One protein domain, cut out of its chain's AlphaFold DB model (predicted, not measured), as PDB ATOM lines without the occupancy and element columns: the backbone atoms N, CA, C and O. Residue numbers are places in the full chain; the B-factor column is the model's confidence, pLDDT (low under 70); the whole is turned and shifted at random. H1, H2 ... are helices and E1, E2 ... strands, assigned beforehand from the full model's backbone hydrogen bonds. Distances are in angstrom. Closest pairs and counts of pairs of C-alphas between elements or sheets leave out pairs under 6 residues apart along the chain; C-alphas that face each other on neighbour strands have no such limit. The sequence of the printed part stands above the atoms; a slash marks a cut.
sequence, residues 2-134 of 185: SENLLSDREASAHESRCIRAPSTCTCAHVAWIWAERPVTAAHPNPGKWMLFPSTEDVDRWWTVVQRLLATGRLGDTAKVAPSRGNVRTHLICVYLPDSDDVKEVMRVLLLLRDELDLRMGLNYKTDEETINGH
ATOM      1  N   SER A   2      53.350  -4.364  58.004       42.47
ATOM      2  CA  SER A   2      52.441  -5.222  58.766       42.47
ATOM      3  C   SER A   2      51.366  -4.329  59.367       42.47
ATOM      4  O   SER A   2      51.681  -3.492  60.214       42.47
ATOM      5  N   GLU A   3      50.134  -4.459  58.883       48.34
ATOM      6  CA  GLU A   3      48.970  -3.860  59.527       48.34
ATOM      7  C   GLU A   3      48.996  -4.228  61.011       48.34
ATOM      8  O   GLU A   3      49.314  -5.362  61.381       48.34
ATOM      9  N   ASN A   4      48.764  -3.234  61.863       56.66
ATOM     10  CA  ASN A   4      48.799  -3.418  63.301       56.66
ATOM     11  C   ASN A   4      47.620  -4.322  63.681       56.66
ATOM     12  O   ASN A   4      46.488  -3.864  63.792       56.66
ATOM     13  N   LEU A   5      47.884  -5.626  63.799       77.12
ATOM     14  CA  LEU A   5      46.873  -6.675  63.967       77.12
ATOM     15  C   LEU A   5      46.242  -6.693  65.372       77.12
ATOM     16  O   LEU A   5      45.511  -7.625  65.703       77.12
ATOM     17  N   LEU A   6      46.593  -5.712  66.207       90.62
ATOM     18  CA  LEU A   6      46.206  -5.620  67.604       90.62
ATOM     19  C   LEU A   6      45.346  -4.381  67.835       90.62
ATOM     20  O   LEU A   6      45.729  -3.271  67.461       90.62
ATOM     21  N   SER A   7      44.211  -4.569  68.499       92.62
ATOM     22  CA  SER A   7      43.353  -3.478  68.954       92.62
ATOM     23  C   SER A   7      43.584  -3.151  70.427       92.62
ATOM     24  O   SER A   7      43.830  -4.041  71.240       92.62
ATOM     25  N   ASP A   8      43.438  -1.870  70.762       93.75
ATOM     26  CA  ASP A   8      43.359  -1.376  72.137       93.75
ATOM     27  C   ASP A   8      41.910  -0.946  72.425       93.75
ATOM     28  O   ASP A   8      41.391  -0.051  71.752       93.75
ATOM     29  N   ARG A   9      41.246  -1.567  73.411       92.12
ATOM     30  CA  ARG A   9      39.852  -1.256  73.793       92.12
ATOM     31  C   ARG A   9      39.680   0.173  74.289       92.12
ATOM     32  O   ARG A   9      38.601   0.745  74.168       92.12
ATOM     33  N   GLU A  10      40.742   0.744  74.844       93.00
ATOM     34  CA  GLU A  10      40.756   2.092  75.403       93.00
ATOM     35  C   GLU A  10      41.450   3.081  74.450       93.00
ATOM     36  O   GLU A  10      41.783   4.197  74.842       93.00
ATOM     37  N   ALA A  11      41.623   2.716  73.169       90.56
ATOM     38  CA  ALA A  11      42.307   3.532  72.161       90.56
ATOM     39  C   ALA A  11      41.806   4.987  72.097       90.56
ATOM     40  O   ALA A  11      42.613   5.896  71.901       90.56
ATOM     41  N   SER A  12      40.497   5.208  72.257       92.25
ATOM     42  CA  SER A  12      39.867   6.536  72.223       92.25
ATOM     43  C   SER A  12      40.024   7.337  73.517       92.25
ATOM     44  O   SER A  12      39.787   8.540  73.510       92.25
ATOM     45  N   ALA A  13      40.389   6.687  74.625       92.38
ATOM     46  CA  ALA A  13      40.623   7.338  75.914       92.38
ATOM     47  C   ALA A  13      42.041   7.925  76.029       92.38
ATOM     48  O   ALA A  13      42.319   8.700  76.948       92.38
ATOM     49  N   HIS A  14      42.940   7.574  75.104       92.38
ATOM     50  CA  HIS A  14      44.269   8.172  75.019       92.38
ATOM     51  C   HIS A  14      44.198   9.612  74.509       92.38
ATOM     52  O   HIS A  14      43.500   9.923  73.546       92.38
ATOM     53  N   GLU A  15      44.995  10.486  75.119       91.25
ATOM     54  CA  GLU A  15      45.226  11.835  74.601       91.25
ATOM     55  C   GLU A  15      45.943  11.772  73.244       91.25
ATOM     56  O   GLU A  15      46.764  10.889  73.005       91.25
ATOM     57  N   SER A  16      45.711  12.757  72.372       90.25
ATOM     58  CA  SER A  16      46.287  12.797  71.015       90.25
ATOM     59  C   SER A  16      47.820  12.749  70.974       90.25
ATOM     60  O   SER A  16      48.397  12.232  70.023       90.25
ATOM     61  N   ARG A  17      48.485  13.266  72.013       90.62
ATOM     62  CA  ARG A  17      49.951  13.246  72.176       90.62
ATOM     63  C   ARG A  17      50.496  11.954  72.792       90.62
ATOM     64  O   ARG A  17      51.709  11.804  72.909       90.62
ATOM     65  N   CYS A  18      49.630  11.058  73.261       91.88
ATOM     66  CA  CYS A  18      50.048   9.832  73.923       91.88
ATOM     67  C   CYS A  18      50.561   8.822  72.896       91.88
ATOM     68  O   CYS A  18      49.829   8.392  72.007       91.88
ATOM     69  N   ILE A  19      51.806   8.380  73.070       91.56
ATOM     70  CA  ILE A  19      52.407   7.314  72.251       91.56
ATOM     71  C   ILE A  19      52.049   5.903  72.744       91.56
ATOM     72  O   ILE A  19      52.530   4.920  72.192       91.56
ATOM     73  N   ARG A  20      51.224   5.802  73.797       93.06
ATOM     74  CA  ARG A  20      50.763   4.543  74.411       93.06
ATOM     75  C   ARG A  20      51.899   3.638  74.915       93.06
ATOM     76  O   ARG A  20      51.734   2.424  75.005       93.06
ATOM     77  N   ALA A  21      53.042   4.224  75.268       94.00
ATOM     78  CA  ALA A  21      54.121   3.524  75.959       94.00
ATOM     79  C   ALA A  21      53.758   3.376  77.449       94.00
ATOM     80  O   ALA A  21      53.463   4.390  78.091       94.00
ATOM     81  N   PRO A  22      53.738   2.157  78.017       95.50
ATOM     82  CA  PRO A  22      53.333   1.943  79.404       95.50
ATOM     83  C   PRO A  22      54.106   2.776  80.424       95.50
ATOM     84  O   PRO A  22      53.488   3.276  81.361       95.50
ATOM     85  N   SER A  23      55.415   2.966  80.237       95.00
ATOM     86  CA  SER A  23      56.271   3.714  81.167       95.00
ATOM     87  C   SER A  23      55.951   5.217  81.226       95.00
ATOM     88  O   SER A  23      56.154   5.848  82.264       95.00
ATOM     89  N   THR A  24      55.407   5.792  80.145       93.44
ATOM     90  CA  THR A  24      55.156   7.242  80.017       93.44
ATOM     91  C   THR A  24      53.685   7.612  79.823       93.44
ATOM     92  O   THR A  24      53.356   8.795  79.779       93.44
ATOM     93  N   CYS A  25      52.784   6.646  79.649       92.31
ATOM     94  CA  CYS A  25      51.363   6.916  79.454       92.31
ATOM     95  C   CYS A  25      50.718   7.378  80.764       92.31
ATOM     96  O   CYS A  25      50.520   6.578  81.674       92.31
ATOM     97  N   THR A  26      50.322   8.651  80.826       92.19
ATOM     98  CA  THR A  26      49.672   9.267  81.996       92.19
ATOM     99  C   THR A  26      48.226   9.700  81.727       92.19
ATOM    100  O   THR A  26      47.694  10.543  82.448       92.19
ATOM    101  N   CYS A  27      47.584   9.181  80.674       92.19
ATOM    102  CA  CYS A  27      46.224   9.573  80.298       92.19
ATOM    103  C   CYS A  27      45.221   9.270  81.422       92.19
ATOM    104  O   CYS A  27      45.126   8.136  81.895       92.19
ATOM    105  N   ALA A  28      44.439  10.278  81.820       89.06
ATOM    106  CA  ALA A  28      43.560  10.200  82.990       89.06
ATOM    107  C   ALA A  28      42.497   9.089  82.888       89.06
ATOM    108  O   ALA A  28      42.168   8.443  83.883       89.06
ATOM    109  N   HIS A  29      41.985   8.851  81.680       89.50
ATOM    110  CA  HIS A  29      40.890   7.914  81.425       89.50
ATOM    111  C   HIS A  29      41.344   6.541  80.915       89.50
ATOM    112  O   HIS A  29      40.496   5.699  80.646       89.50
ATOM    113  N   VAL A  30      42.656   6.293  80.826       91.81
ATOM    114  CA  VAL A  30      43.203   4.992  80.419       91.81
ATOM    115  C   VAL A  30      43.532   4.187  81.669       91.81
ATOM    116  O   VAL A  30      44.451   4.524  82.423       91.81
ATOM    117  N   ALA A  31      42.741   3.155  81.942       92.25
ATOM    118  CA  ALA A  31      42.976   2.184  83.005       92.25
ATOM    119  C   ALA A  31      43.984   1.120  82.578       92.25
ATOM    120  O   ALA A  31      44.827   0.723  83.384       92.25
ATOM    121  N   TRP A  32      43.919   0.700  81.319       96.00
ATOM    122  CA  TRP A  32      44.763  -0.342  80.758       96.00
ATOM    123  C   TRP A  32      45.120  -0.010  79.317       96.00
ATOM    124  O   TRP A  32      44.301   0.506  78.564       96.00
ATOM    125  N   ILE A  33      46.339  -0.361  78.921       96.56
ATOM    126  CA  ILE A  33      46.717  -0.397  77.509       96.56
ATOM    127  C   ILE A  33      46.519  -1.835  77.046       96.56
ATOM    128  O   ILE A  33      47.160  -2.746  77.580       96.56
ATOM    129  N   TRP A  34      45.602  -2.041  76.104       97.00
ATOM    130  CA  TRP A  34      45.235  -3.369  75.620       97.00
ATOM    131  C   TRP A  34      45.961  -3.725  74.323       97.00
ATOM    132  O   TRP A  34      46.281  -2.864  73.506       97.00
ATOM    133  N   ALA A  35      46.201  -5.020  74.143       96.50
ATOM    134  CA  ALA A  35      46.686  -5.618  72.911       96.50
ATOM    135  C   ALA A  35      45.850  -6.864  72.625       96.50
ATOM    136  O   ALA A  35      45.985  -7.870  73.323       96.50
ATOM    137  N   GLU A  36      44.978  -6.782  71.620       94.31
ATOM    138  CA  GLU A  36      43.982  -7.824  71.361       94.31
ATOM    139  C   GLU A  36      43.930  -8.235  69.904       94.31
ATOM    140  O   GLU A  36      43.851  -7.394  69.010       94.31
ATOM    141  N   ARG A  37      43.917  -9.542  69.677       92.12
ATOM    142  CA  ARG A  37      43.554 -10.138  68.396       92.12
ATOM    143  C   ARG A  37      42.055 -10.421  68.365       92.12
ATOM    144  O   ARG A  37      41.459 -10.641  69.417       92.12
ATOM    145  N   PRO A  38      41.447 -10.482  67.168       87.06
ATOM    146  CA  PRO A  38      40.078 -10.951  67.031       87.06
ATOM    147  C   PRO A  38      39.906 -12.323  67.690       87.06
ATOM    148  O   PRO A  38      40.569 -13.292  67.310       87.06
ATOM    149  N   VAL A  39      39.017 -12.386  68.679       81.50
ATOM    150  CA  VAL A  39      38.651 -13.626  69.362       81.50
ATOM    151  C   VAL A  39      37.825 -14.465  68.390       81.50
ATOM    152  O   VAL A  39      36.809 -14.008  67.870       81.50
ATOM    153  N   THR A  40      38.279 -15.685  68.108       76.25
ATOM    154  CA  THR A  40      37.644 -16.570  67.110       76.25
ATOM    155  C   THR A  40      36.807 -17.684  67.733       76.25
ATOM    156  O   THR A  40      36.027 -18.325  67.032       76.25
ATOM    157  N   ALA A  41      36.931 -17.899  69.044       78.69
ATOM    158  CA  ALA A  41      36.206 -18.914  69.797       78.69
ATOM    159  C   ALA A  41      35.967 -18.442  71.238       78.69
ATOM    160  O   ALA A  41      36.682 -17.582  71.744       78.69
ATOM    161  N   ALA A  42      34.961 -19.008  71.907       82.12
ATOM    162  CA  ALA A  42      34.728 -18.731  73.321       82.12
ATOM    163  C   ALA A  42      35.903 -19.222  74.185       82.12
ATOM    164  O   ALA A  42      36.546 -20.217  73.856       82.12
ATOM    165  N   HIS A  43      36.151 -18.540  75.303       86.44
ATOM    166  CA  HIS A  43      37.133 -18.944  76.309       86.44
ATOM    167  C   HIS A  43      36.403 -19.709  77.414       86.44
ATOM    168  O   HIS A  43      35.717 -19.069  78.212       86.44
ATOM    169  N   PRO A  44      36.460 -21.051  77.437       85.69
ATOM    170  CA  PRO A  44      35.684 -21.839  78.388       85.69
ATOM    171  C   PRO A  44      36.166 -21.647  79.830       85.69
ATOM    172  O   PRO A  44      35.342 -21.603  80.739       85.69
ATOM    173  N   ASN A  45      37.477 -21.496  80.032       87.12
ATOM    174  CA  ASN A  45      38.082 -21.340  81.350       87.12
ATOM    175  C   ASN A  45      39.303 -20.405  81.278       87.12
ATOM    176  O   ASN A  45      40.448 -20.861  81.347       87.12
ATOM    177  N   PRO A  46      39.098 -19.093  81.067       90.38
ATOM    178  CA  PRO A  46      40.203 -18.186  80.824       90.38
ATOM    179  C   PRO A  46      41.101 -18.047  82.053       90.38
ATOM    180  O   PRO A  46      40.652 -17.996  83.200       90.38
ATOM    181  N   GLY A  47      42.398 -17.910  81.810       92.00
ATOM    182  CA  GLY A  47      43.372 -17.576  82.843       92.00
ATOM    183  C   GLY A  47      44.440 -16.635  82.318       92.00
ATOM    184  O   GLY A  47      44.445 -16.268  81.145       92.00
ATOM    185  N   LYS A  48      45.330 -16.180  83.202       94.06
ATOM    186  CA  LYS A  48      46.364 -15.211  82.836       94.06
ATOM    187  C   LYS A  48      47.687 -15.447  83.546       94.06
ATOM    188  O   LYS A  48      47.733 -15.662  84.758       94.06
ATOM    189  N   TRP A  49      48.772 -15.295  82.797       95.44
ATOM    190  CA  TRP A  49      50.099 -15.069  83.361       95.44
ATOM    191  C   TRP A  49      50.232 -13.608  83.786       95.44
ATOM    192  O   TRP A  49      49.896 -12.703  83.021       95.44
ATOM    193  N   MET A  50      50.749 -13.379  84.994       94.38
ATOM    194  CA  MET A  50      51.033 -12.049  85.532       94.38
ATOM    195  C   MET A  50      52.541 -11.802  85.569       94.38
ATOM    196  O   MET A  50      53.286 -12.534  86.227       94.38
ATOM    197  N   LEU A  51      52.979 -10.753  84.875       94.31
ATOM    198  CA  LEU A  51      54.365 -10.308  84.804       94.31
ATOM    199  C   LEU A  51      54.508  -8.946  85.487       94.31
ATOM    200  O   LEU A  51      53.629  -8.092  85.369       94.31
ATOM    201  N   PHE A  52      55.642  -8.743  86.159       93.88
ATOM    202  CA  PHE A  52      55.907  -7.554  86.973       93.88
ATOM    203  C   PHE A  52      57.223  -6.856  86.575       93.88
ATOM    204  O   PHE A  52      58.177  -6.887  87.357       93.88
ATOM    205  N   PRO A  53      57.335  -6.286  85.356       94.81
ATOM    206  CA  PRO A  53      58.527  -5.540  84.948       94.81
ATOM    207  C   PRO A  53      58.703  -4.247  85.750       94.81
ATOM    208  O   PRO A  53      57.721  -3.638  86.190       94.81
ATOM    209  N   SER A  54      59.949  -3.791  85.887       94.50
ATOM    210  CA  SER A  54      60.219  -2.431  86.357       94.50
ATOM    211  C   SER A  54      59.824  -1.397  85.299       94.50
ATOM    212  O   SER A  54      59.589  -1.731  84.136       94.50
ATOM    213  N   THR A  55      59.762  -0.130  85.694       94.00
ATOM    214  CA  THR A  55      59.462   0.987  84.785       94.00
ATOM    215  C   THR A  55      60.478   1.100  83.642       94.00
ATOM    216  O   THR A  55      60.118   1.498  82.540       94.00
ATOM    217  N   GLU A  56      61.730   0.694  83.859       94.31
ATOM    218  CA  GLU A  56      62.778   0.680  82.830       94.31
ATOM    219  C   GLU A  56      62.598  -0.456  81.808       94.31
ATOM    220  O   GLU A  56      62.991  -0.322  80.651       94.31
ATOM    221  N   ASP A  57      62.002  -1.577  82.222       95.75
ATOM    222  CA  ASP A  57      61.836  -2.775  81.392       95.75
ATOM    223  C   ASP A  57      60.449  -2.879  80.734       95.75
ATOM    224  O   ASP A  57      60.297  -3.596  79.739       95.75
ATOM    225  N   VAL A  58      59.429  -2.195  81.269       96.75
ATOM    226  CA  VAL A  58      58.021  -2.409  80.889       96.75
ATOM    227  C   VAL A  58      57.763  -2.190  79.401       96.75
ATOM    228  O   VAL A  58      57.086  -3.011  78.787       96.75
ATOM    229  N   ASP A  59      58.332  -1.151  78.787       97.44
ATOM    230  CA  ASP A  59      58.097  -0.857  77.368       97.44
ATOM    231  C   ASP A  59      58.706  -1.934  76.464       97.44
ATOM    232  O   ASP A  59      58.092  -2.365  75.479       97.44
ATOM    233  N   ARG A  60      59.898  -2.426  76.829       97.50
ATOM    234  CA  ARG A  60      60.565  -3.535  76.137       97.50
ATOM    235  C   ARG A  60      59.732  -4.805  76.250       97.50
ATOM    236  O   ARG A  60      59.464  -5.451  75.236       97.50
ATOM    237  N   TRP A  61      59.306  -5.157  77.464       97.81
ATOM    238  CA  TRP A  61      58.512  -6.363  77.703       97.81
ATOM    239  C   TRP A  61      57.169  -6.290  76.986       97.81
ATOM    240  O   TRP A  61      56.765  -7.248  76.330       97.81
ATOM    241  N   TRP A  62      56.507  -5.136  77.039       97.88
ATOM    242  CA  TRP A  62      55.240  -4.907  76.361       97.88
ATOM    243  C   TRP A  62      55.364  -5.015  74.838       97.88
ATOM    244  O   TRP A  62      54.513  -5.616  74.188       97.88
ATOM    245  N   THR A  63      56.452  -4.509  74.256       97.44
ATOM    246  CA  THR A  63      56.737  -4.660  72.820       97.44
ATOM    247  C   THR A  63      56.901  -6.130  72.424       97.44
ATOM    248  O   THR A  63      56.349  -6.569  71.413       97.44
ATOM    249  N   VAL A  64      57.619  -6.921  73.230       97.75
ATOM    250  CA  VAL A  64      57.774  -8.368  72.999       97.75
ATOM    251  C   VAL A  64      56.427  -9.084  73.105       97.75
ATOM    252  O   VAL A  64      56.092  -9.866  72.216       97.75
ATOM    253  N   VAL A  65      55.625  -8.785  74.130       97.44
ATOM    254  CA  VAL A  65      54.283  -9.364  74.300       97.44
ATOM    255  C   VAL A  65      53.392  -9.052  73.099       97.44
ATOM    256  O   VAL A  65      52.818  -9.975  72.527       97.44
ATOM    257  N   GLN A  66      53.337  -7.795  72.650       96.94
ATOM    258  CA  GLN A  66      52.580  -7.409  71.454       96.94
ATOM    259  C   GLN A  66      53.053  -8.174  70.212       96.94
ATOM    260  O   GLN A  66      52.239  -8.745  69.491       96.94
ATOM    261  N   ARG A  67      54.367  -8.279  69.978       96.38
ATOM    262  CA  ARG A  67      54.905  -9.056  68.848       96.38
ATOM    263  C   ARG A  67      54.471 -10.524  68.904       96.38
ATOM    264  O   ARG A  67      54.076 -11.095  67.885       96.38
ATOM    265  N   LEU A  68      54.573 -11.155  70.071       96.06
ATOM    266  CA  LEU A  68      54.219 -12.565  70.231       96.06
ATOM    267  C   LEU A  68      52.702 -12.796  70.123       96.06
ATOM    268  O   LEU A  68      52.293 -13.805  69.551       96.06
ATOM    269  N   LEU A  69      51.875 -11.854  70.591       94.94
ATOM    270  CA  LEU A  69      50.430 -11.852  70.347       94.94
ATOM    271  C   LEU A  69      50.137 -11.744  68.855       94.94
ATOM    272  O   LEU A  69      49.497 -12.636  68.312       94.94
ATOM    273  N   ALA A  70      50.651 -10.714  68.174       93.81
ATOM    274  CA  ALA A  70      50.400 -10.456  66.753       93.81
ATOM    275  C   ALA A  70      50.797 -11.634  65.847       93.81
ATOM    276  O   ALA A  70      50.157 -11.877  64.828       93.81
ATOM    277  N   THR A  71      51.825 -12.393  66.240       93.19
ATOM    278  CA  THR A  71      52.283 -13.604  65.533       93.19
ATOM    279  C   THR A  71      51.559 -14.886  65.957       93.19
ATOM    280  O   THR A  71      51.896 -15.963  65.474       93.19
ATOM    281  N   GLY A  72      50.577 -14.797  66.859       91.88
ATOM    282  CA  GLY A  72      49.798 -15.930  67.357       91.88
ATOM    283  C   GLY A  72      50.595 -16.933  68.188       91.88
ATOM    284  O   GLY A  72      50.206 -18.090  68.285       91.88
ATOM    285  N   ARG A  73      51.725 -16.507  68.765       93.88
ATOM    286  CA  ARG A  73      52.575 -17.344  69.627       93.88
ATOM    287  C   ARG A  73      52.164 -17.282  71.101       93.88
ATOM    288  O   ARG A  73      52.579 -18.154  71.867       93.88
ATOM    289  N   LEU A  74      51.384 -16.279  71.500       93.88
ATOM    290  CA  LEU A  74      50.669 -16.205  72.784       93.88
ATOM    291  C   LEU A  74      49.170 -16.473  72.558       93.88
ATOM    292  O   LEU A  74      48.789 -16.893  71.467       93.88
ATOM    293  N   GLY A  75      48.338 -16.219  73.574       88.56
ATOM    294  CA  GLY A  75      46.882 -16.160  73.417       88.56
ATOM    295  C   GLY A  75      46.432 -15.003  72.514       88.56
ATOM    296  O   GLY A  75      47.156 -14.549  71.626       88.56
ATOM    297  N   ASP A  76      45.221 -14.508  72.724       91.06
ATOM    298  CA  ASP A  76      44.661 -13.423  71.911       91.06
ATOM    299  C   ASP A  76      44.662 -12.062  72.605       91.06
ATOM    300  O   ASP A  76      44.584 -11.046  71.923       91.06
ATOM    301  N   THR A  77      44.808 -12.026  73.928       95.00
ATOM    302  CA  THR A  77      44.587 -10.821  74.725       95.00
ATOM    303  C   THR A  77      45.722 -10.616  75.722       95.00
ATOM    304  O   THR A  77      46.082 -11.511  76.488       95.00
ATOM    305  N   ALA A  78      46.256  -9.401  75.783       97.38
ATOM    306  CA  ALA A  78      47.031  -8.935  76.923       97.38
ATOM    307  C   ALA A  78      46.675  -7.497  77.279       97.38
ATOM    308  O   ALA A  78      46.136  -6.740  76.472       97.38
ATOM    309  N   LYS A  79      47.029  -7.114  78.503       97.31
ATOM    310  CA  LYS A  79      46.916  -5.736  78.971       97.31
ATOM    311  C   LYS A  79      48.066  -5.367  79.884       97.31
ATOM    312  O   LYS A  79      48.583  -6.219  80.608       97.31
ATOM    313  N   VAL A  80      48.415  -4.090  79.893       97.69
ATOM    314  CA  VAL A  80      49.437  -3.532  80.778       97.69
ATOM    315  C   VAL A  80      48.912  -2.306  81.510       97.69
ATOM    316  O   VAL A  80      48.204  -1.475  80.938       97.69
ATOM    317  N   ALA A  81      49.236  -2.217  82.798       95.19
ATOM    318  CA  ALA A  81      48.921  -1.049  83.609       95.19
ATOM    319  C   ALA A  81      49.827   0.128  83.189       95.19
ATOM    320  O   ALA A  81      51.056  -0.015  83.243       95.19
ATOM    321  N   PRO A  82      49.265   1.281  82.781       93.06
ATOM    322  CA  PRO A  82      50.049   2.459  82.429       93.06
ATOM    323  C   PRO A  82      50.710   3.086  83.665       93.06
ATOM    324  O   PRO A  82      50.324   2.820  84.808       93.06
ATOM    325  N   SER A  83      51.698   3.949  83.430       85.12
ATOM    326  CA  SER A  83      52.397   4.713  84.461       85.12
ATOM    327  C   SER A  83      51.471   5.748  85.097       85.12
ATOM    328  O   SER A  83      51.337   6.890  84.657       85.12
ATOM    329  N   ARG A  84      50.777   5.334  86.156       76.94
ATOM    330  CA  ARG A  84      49.970   6.226  86.989       76.94
ATOM    331  C   ARG A  84      50.823   6.732  88.150       76.94
ATOM    332  O   ARG A  84      50.807   6.169  89.242       76.94
ATOM    333  N   GLY A  85      51.572   7.804  87.900       71.19
ATOM    334  CA  GLY A  85      52.464   8.426  88.884       71.19
ATOM    335  C   GLY A  85      53.814   7.714  89.005       71.19
ATOM    336  O   GLY A  85      54.280   7.088  88.061       71.19
ATOM    337  N   ASN A  86      54.456   7.799  90.174       70.75
ATOM    338  CA  ASN A  86      55.786   7.218  90.414       70.75
ATOM    339  C   ASN A  86      55.710   5.722  90.769       70.75
ATOM    340  O   ASN A  86      56.136   5.302  91.849       70.75
ATOM    341  N   VAL A  87      55.138   4.911  89.875       80.94
ATOM    342  CA  VAL A  87      55.171   3.449  90.007       80.94
ATOM    343  C   VAL A  87      56.579   2.933  89.706       80.94
ATOM    344  O   VAL A  87      57.243   3.405  88.789       80.94
ATOM    345  N   ARG A  88      57.053   1.971  90.507       87.31
ATOM    346  CA  ARG A  88      58.355   1.297  90.303       87.31
ATOM    347  C   ARG A  88      58.237   0.013  89.484       87.31
ATOM    348  O   ARG A  88      59.232  -0.519  89.003       87.31
ATOM    349  N   THR A  89      57.028  -0.529  89.412       91.69
ATOM    350  CA  THR A  89      56.729  -1.818  88.800       91.69
ATOM    351  C   THR A  89      55.359  -1.734  88.151       91.69
ATOM    352  O   THR A  89      54.430  -1.169  88.731       91.69
ATOM    353  N   HIS A  90      55.243  -2.314  86.965       94.50
ATOM    354  CA  HIS A  90      54.000  -2.408  86.211       94.50
ATOM    355  C   HIS A  90      53.454  -3.832  86.270       94.50
ATOM    356  O   HIS A  90      54.193  -4.774  86.535       94.50
ATOM    357  N   LEU A  91      52.162  -3.996  85.995       95.06
ATOM    358  CA  LEU A  91      51.545  -5.305  85.804       95.06
ATOM    359  C   LEU A  91      51.230  -5.497  84.324       95.06
ATOM    360  O   LEU A  91      50.494  -4.695  83.748       95.06
ATOM    361  N   ILE A  92      51.752  -6.573  83.737       96.94
ATOM    362  CA  ILE A  92      51.315  -7.095  82.441       96.94
ATOM    363  C   ILE A  92      50.551  -8.396  82.692       96.94
ATOM    364  O   ILE A  92      51.066  -9.298  83.352       96.94
ATOM    365  N   CYS A  93      49.347  -8.510  82.138       97.00
ATOM    366  CA  CYS A  93      48.583  -9.753  82.115       97.00
ATOM    367  C   CYS A  93      48.539 -10.303  80.690       97.00
ATOM    368  O   CYS A  93      48.114  -9.585  79.786       97.00
ATOM    369  N   VAL A  94      48.919 -11.567  80.505       96.56
ATOM    370  CA  VAL A  94      48.803 -12.300  79.233       96.56
ATOM    371  C   VAL A  94      47.762 -13.395  79.409       96.56
ATOM    372  O   VAL A  94      47.968 -14.294  80.222       96.56
ATOM    373  N   TYR A  95      46.652 -13.304  78.680       94.50
ATOM    374  CA  TYR A  95      45.517 -14.212  78.821       94.50
ATOM    375  C   TYR A  95      45.645 -15.441  77.925       94.50
ATOM    376  O   TYR A  95      46.168 -15.370  76.809       94.50
ATOM    377  N   LEU A  96      45.145 -16.565  78.432       92.56
ATOM    378  CA  LEU A  96      44.955 -17.813  77.707       92.56
ATOM    379  C   LEU A  96      43.465 -18.207  77.757       92.56
ATOM    380  O   LEU A  96      42.836 -17.995  78.798       92.56
ATOM    381  N   PRO A  97      42.909 -18.783  76.673       90.06
ATOM    382  CA  PRO A  97      41.492 -19.160  76.592       90.06
ATOM    383  C   PRO A  97      41.035 -20.232  77.587       90.06
ATOM    384  O   PRO A  97      39.886 -20.212  78.026       90.06
ATOM    385  N   ASP A  98      41.918 -21.181  77.890       90.50
ATOM    386  CA  ASP A  98      41.600 -22.373  78.667       90.50
ATOM    387  C   ASP A  98      42.762 -22.717  79.607       90.50
ATOM    388  O   ASP A  98      43.880 -22.996  79.169       90.50
ATOM    389  N   SER A  99      42.511 -22.646  80.912       89.25
ATOM    390  CA  SER A  99      43.484 -22.970  81.949       89.25
ATOM    391  C   SER A  99      43.654 -24.469  82.190       89.25
ATOM    392  O   SER A  99      44.673 -24.869  82.761       89.25
ATOM    393  N   ASP A 100      42.716 -25.283  81.704       89.19
ATOM    394  CA  ASP A 100      42.791 -26.740  81.775       89.19
ATOM    395  C   ASP A 100      43.702 -27.311  80.671       89.19
ATOM    396  O   ASP A 100      44.225 -28.423  80.805       89.19
ATOM    397  N   ASP A 101      44.007 -26.531  79.622       91.25
ATOM    398  CA  ASP A 101      45.074 -26.848  78.663       91.25
ATOM    399  C   ASP A 101      46.461 -26.554  79.260       91.25
ATOM    400  O   ASP A 101      47.171 -25.603  78.916       91.25
ATOM    401  N   VAL A 102      46.882 -27.436  80.167       90.25
ATOM    402  CA  VAL A 102      48.175 -27.350  80.859       90.25
ATOM    403  C   VAL A 102      49.352 -27.298  79.880       90.25
ATOM    404  O   VAL A 102      50.376 -26.672  80.170       90.25
ATOM    405  N   LYS A 103      49.238 -27.944  78.711       91.75
ATOM    406  CA  LYS A 103      50.309 -27.936  77.706       91.75
ATOM    407  C   LYS A 103      50.493 -26.533  77.154       91.75
ATOM    408  O   LYS A 103      51.630 -26.065  77.082       91.75
ATOM    409  N   GLU A 104      49.399 -25.862  76.820       93.31
ATOM    410  CA  GLU A 104      49.431 -24.497  76.310       93.31
ATOM    411  C   GLU A 104      49.875 -23.495  77.384       93.31
ATOM    412  O   GLU A 104      50.760 -22.668  77.135       93.31
ATOM    413  N   VAL A 105      49.373 -23.637  78.616       92.62
ATOM    414  CA  VAL A 105      49.797 -22.832  79.776       92.62
ATOM    415  C   VAL A 105      51.314 -22.908  79.985       92.62
ATOM    416  O   VAL A 105      51.979 -21.873  80.126       92.62
ATOM    417  N   MET A 106      51.884 -24.116  79.951       91.62
ATOM    418  CA  MET A 106      53.326 -24.336  80.114       91.62
ATOM    419  C   MET A 106      54.134 -23.890  78.890       91.62
ATOM    420  O   MET A 106      55.224 -23.333  79.047       91.62
ATOM    421  N   ARG A 107      53.615 -24.082  77.670       95.25
ATOM    422  CA  ARG A 107      54.253 -23.604  76.434       95.25
ATOM    423  C   ARG A 107      54.418 -22.087  76.466       95.25
ATOM    424  O   ARG A 107      55.507 -21.588  76.180       95.25
ATOM    425  N   VAL A 108      53.367 -21.362  76.851       95.06
ATOM    426  CA  VAL A 108      53.400 -19.900  76.979       95.06
ATOM    427  C   VAL A 108      54.365 -19.458  78.079       95.06
ATOM    428  O   VAL A 108      55.144 -18.535  77.855       95.06
ATOM    429  N   LEU A 109      54.392 -20.138  79.229       93.25
ATOM    430  CA  LEU A 109      55.356 -19.853  80.297       93.25
ATOM    431  C   LEU A 109      56.811 -19.934  79.811       93.25
ATOM    432  O   LEU A 109      57.603 -19.026  80.070       93.25
ATOM    433  N   LEU A 110      57.175 -21.025  79.131       93.94
ATOM    434  CA  LEU A 110      58.538 -21.223  78.633       93.94
ATOM    435  C   LEU A 110      58.896 -20.197  77.557       93.94
ATOM    436  O   LEU A 110      59.998 -19.654  77.580       93.94
ATOM    437  N   LEU A 111      57.950 -19.883  76.671       95.88
ATOM    438  CA  LEU A 111      58.124 -18.854  75.653       95.88
ATOM    439  C   LEU A 111      58.372 -17.471  76.270       95.88
ATOM    440  O   LEU A 111      59.312 -16.788  75.879       95.88
ATOM    441  N   LEU A 112      57.553 -17.063  77.246       95.38
ATOM    442  CA  LEU A 112      57.720 -15.782  77.936       95.38
ATOM    443  C   LEU A 112      59.072 -15.706  78.650       95.38
ATOM    444  O   LEU A 112      59.697 -14.653  78.655       95.38
ATOM    445  N   ARG A 113      59.543 -16.814  79.231       93.19
ATOM    446  CA  ARG A 113      60.862 -16.868  79.872       93.19
ATOM    447  C   ARG A 113      62.007 -16.661  78.902       93.19
ATOM    448  O   ARG A 113      62.914 -15.905  79.227       93.19
ATOM    449  N   ASP A 114      61.962 -17.338  77.763       94.62
ATOM    450  CA  ASP A 114      63.014 -17.267  76.753       94.62
ATOM    451  C   ASP A 114      63.076 -15.870  76.120       94.62
ATOM    452  O   ASP A 114      64.115 -15.215  76.128       94.62
ATOM    453  N   GLU A 115      61.929 -15.350  75.677       96.44
ATOM    454  CA  GLU A 115      61.855 -14.092  74.924       96.44
ATOM    455  C   GLU A 115      62.106 -12.842  75.792       96.44
ATOM    456  O   GLU A 115      62.480 -11.790  75.268       96.44
ATOM    457  N   LEU A 116      61.905 -12.937  77.114       94.81
ATOM    458  CA  LEU A 116      62.095 -11.835  78.069       94.81
ATOM    459  C   LEU A 116      63.295 -12.041  79.020       94.81
ATOM    460  O   LEU A 116      63.536 -11.185  79.870       94.81
ATOM    461  N   ASP A 117      64.048 -13.141  78.882       92.75
ATOM    462  CA  ASP A 117      65.125 -13.580  79.797       92.75
ATOM    463  C   ASP A 117      64.693 -13.604  81.280       92.75
ATOM    464  O   ASP A 117      65.355 -13.087  82.186       92.75
ATOM    465  N   LEU A 118      63.529 -14.203  81.554       88.38
ATOM    466  CA  LEU A 118      62.971 -14.247  82.907       88.38
ATOM    467  C   LEU A 118      63.549 -15.407  83.705       88.38
ATOM    468  O   LEU A 118      63.286 -16.582  83.448       88.38
ATOM    469  N   ARG A 119      64.269 -15.058  84.770       80.44
ATOM    470  CA  ARG A 119      64.826 -16.023  85.733       80.44
ATOM    471  C   ARG A 119      63.930 -16.244  86.949       80.44
ATOM    472  O   ARG A 119      64.114 -17.203  87.702       80.44
ATOM    473  N   MET A 120      62.973 -15.344  87.156       74.19
ATOM    474  CA  MET A 120      62.033 -15.381  88.270       74.19
ATOM    475  C   MET A 120      60.840 -16.310  88.008       74.19
ATOM    476  O   MET A 120      60.592 -16.765  86.888       74.19
ATOM    477  N   GLY A 121      60.118 -16.626  89.083       77.06
ATOM    478  CA  GLY A 121      58.826 -17.287  88.973       77.06
ATOM    479  C   GLY A 121      57.783 -16.339  88.392       77.06
ATOM    480  O   GLY A 121      57.818 -15.142  88.679       77.06
ATOM    481  N   LEU A 122      56.884 -16.883  87.577       85.56
ATOM    482  CA  LEU A 122      55.670 -16.202  87.137       85.56
ATOM    483  C   LEU A 122      54.478 -16.798  87.881       85.56
ATOM    484  O   LEU A 122      54.496 -17.984  88.227       85.56
ATOM    485  N   ASN A 123      53.468 -15.961  88.109       87.12
ATOM    486  CA  ASN A 123      52.210 -16.359  88.729       87.12
ATOM    487  C   ASN A 123      51.149 -16.524  87.642       87.12
ATOM    488  O   ASN A 123      50.994 -15.630  86.803       87.12
ATOM    489  N   TYR A 124      50.412 -17.628  87.687       87.81
ATOM    490  CA  TYR A 124      49.237 -17.850  86.852       87.81
ATOM    491  C   TYR A 124      47.979 -17.788  87.710       87.81
ATOM    492  O   TYR A 124      47.945 -18.374  88.791       87.81
ATOM    493  N   LYS A 125      46.945 -17.094  87.236       86.81
ATOM    494  CA  LYS A 125      45.660 -17.000  87.933       86.81
ATOM    495  C   LYS A 125      44.506 -17.186  86.954       86.81
ATOM    496  O   LYS A 125      44.504 -16.555  85.895       86.81
ATOM    497  N   THR A 126      43.531 -18.010  87.312       84.12
ATOM    498  CA  THR A 126      42.293 -18.166  86.535       84.12
ATOM    499  C   THR A 126      41.393 -16.932  86.681       84.12
ATOM    500  O   THR A 126      41.486 -16.157  87.648       84.12
ATOM    501  N   ASP A 127      40.522 -16.691  85.705       75.38
ATOM    502  CA  ASP A 127      39.512 -15.638  85.815       75.38
ATOM    503  C   ASP A 127      38.466 -15.978  86.880       75.38
ATOM    504  O   ASP A 127      38.045 -15.074  87.602       75.38
ATOM    505  N   GLU A 128      38.143 -17.257  87.079       66.31
ATOM    506  CA  GLU A 128      37.258 -17.715  88.156       66.31
ATOM    507  C   GLU A 128      37.781 -17.294  89.544       66.31
ATOM    508  O   GLU A 128      37.071 -16.649  90.318       66.31
ATOM    509  N   GLU A 129      39.070 -17.510  89.835       61.03
ATOM    510  CA  GLU A 129      39.707 -17.025  91.074       61.03
ATOM    511  C   GLU A 129      39.744 -15.486  91.169       61.03
ATOM    512  O   GLU A 129      39.910 -14.910  92.251       61.03
ATOM    513  N   THR A 130      39.673 -14.781  90.034       60.94
ATOM    514  CA  THR A 130      39.586 -13.313  90.008       60.94
ATOM    515  C   THR A 130      38.174 -12.850  90.380       60.94
ATOM    516  O   THR A 130      38.041 -11.906  91.160       60.94
ATOM    517  N   ILE A 131      37.143 -13.533  89.877       58.72
ATOM    518  CA  ILE A 131      35.723 -13.252  90.136       58.72
ATOM    519  C   ILE A 131      35.360 -13.555  91.596       58.72
ATOM    520  O   ILE A 131      34.665 -12.764  92.228       58.72
ATOM    521  N   ASN A 132      35.921 -14.620  92.173       56.00
ATOM    522  CA  ASN A 132      35.665 -15.024  93.561       56.00
ATOM    523  C   ASN A 132      36.424 -14.188  94.615       56.00
ATOM    524  O   ASN A 132      36.368 -14.478  95.807       56.00
ATOM    525  N   GLY A 133      37.137 -13.127  94.212       49.16
ATOM    526  CA  GLY A 133      37.738 -12.168  95.146       49.16
ATOM    527  C   GLY A 133      38.963 -12.679  95.916       49.16
ATOM    528  O   GLY A 133      39.381 -12.040  96.882       49.16
ATOM    529  N   HIS A 134      39.581 -13.786  95.493       50.03
ATOM    530  CA  HIS A 134      40.775 -14.348  96.136       50.03
ATOM    531  C   HIS A 134      42.023 -13.515  95.794       50.03
ATOM    532  O   HIS A 134      42.822 -13.857  94.917       50.03
TER     533      HIS A 134
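What this domain is: This is residues 2 to 134 of the 185 residues of an uncharacterized protein of Chrysochromulina tobinii (UniProt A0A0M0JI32). One twisted antiparallel sheet of five strands makes a wall, with two helices, H1 and H2, over one face and running along the strands. A long stretch with no named element, residues 2 to 32, loops about the E1 side of the sheet, and the short helix H3 follows directly on the edge strand E5 and only grazes the sheet. The printed part has 133 residues with three named helices and five named strands, in the order E1 E2 H1 E3 E4 H2 E5 H3; the sheet's order is E1 E3 E4 E2 E5. The class is mixed, helices and strands, with 55 residues, under half, in named elements. The whole is compact, with a radius of gyration of the C-alphas of 14.5 A and spans of 41 by 36 by 33 A.

Where its parts are: In sheet order the strands are E1, residues 33 to 36, beginning at C-alpha 33 at (46.717, -0.397, 77.509); E3, residues 77 to 80; E4, residues 92 to 96, 13.3 A long; E2, residues 47 to 51, also 13.3 A; and E5, residues 123 to 126. H1 is residues 58 to 70, 18.0 A, and H2 is residues 102 to 116, 21.0 A. H3, residues 127 to 131, ends at C-alpha 131 at (35.723, -13.252, 90.136).

How they stand to each other: The sheet is twisted, its C-alphas lying up to 4.2 A off the best plane. E3 and E4 form a hairpin, with N 79 and O 93 3.0 A apart, within hydrogen-bond range. So are N 35 and O 78 of E1 and E3, 2.9 A, N 49 and O 94 of E2 and E4, 2.9 A, and N 48 and O 125 of E2 and E5, 2.8 A. H1 lies over E3 at a height over the sheet of 8.9 A; the closest C-alphas of the two are those of Leu 69 and Thr 77, 7.4 A. H2, on the same face, lies over E2 at a height of 10.1 A; their closest C-alphas are those of Trp 49 and Leu 109, 7.7 A. These two layers hold two split strand-helix-strand units, whose parallel strands have another strand between them: E2, H1, E3 and E4, H2, E5, both with right-handed crossovers. H1 and H2 only just touch, with 3 pairs of C-alphas within 8 A, the closest Trp 61 and Leu 116 at 6.6 A; they run opposite ways at a steep tilt of 48 degrees. H3 is apart from H1 and H2. In H1, H2 and H3 every O i to N i+4 pair is within hydrogen-bond range.

The domain as a whole: The C-alphas farthest apart, those of Arg 17 and Asp 100, are 41.7 A apart. The printed part has no cut, and the link from E3 to E4, 11 residues, is long. The mean pLDDT of the printed part is 88.6; residues 2 to 4 and 128 to 134 are under 70.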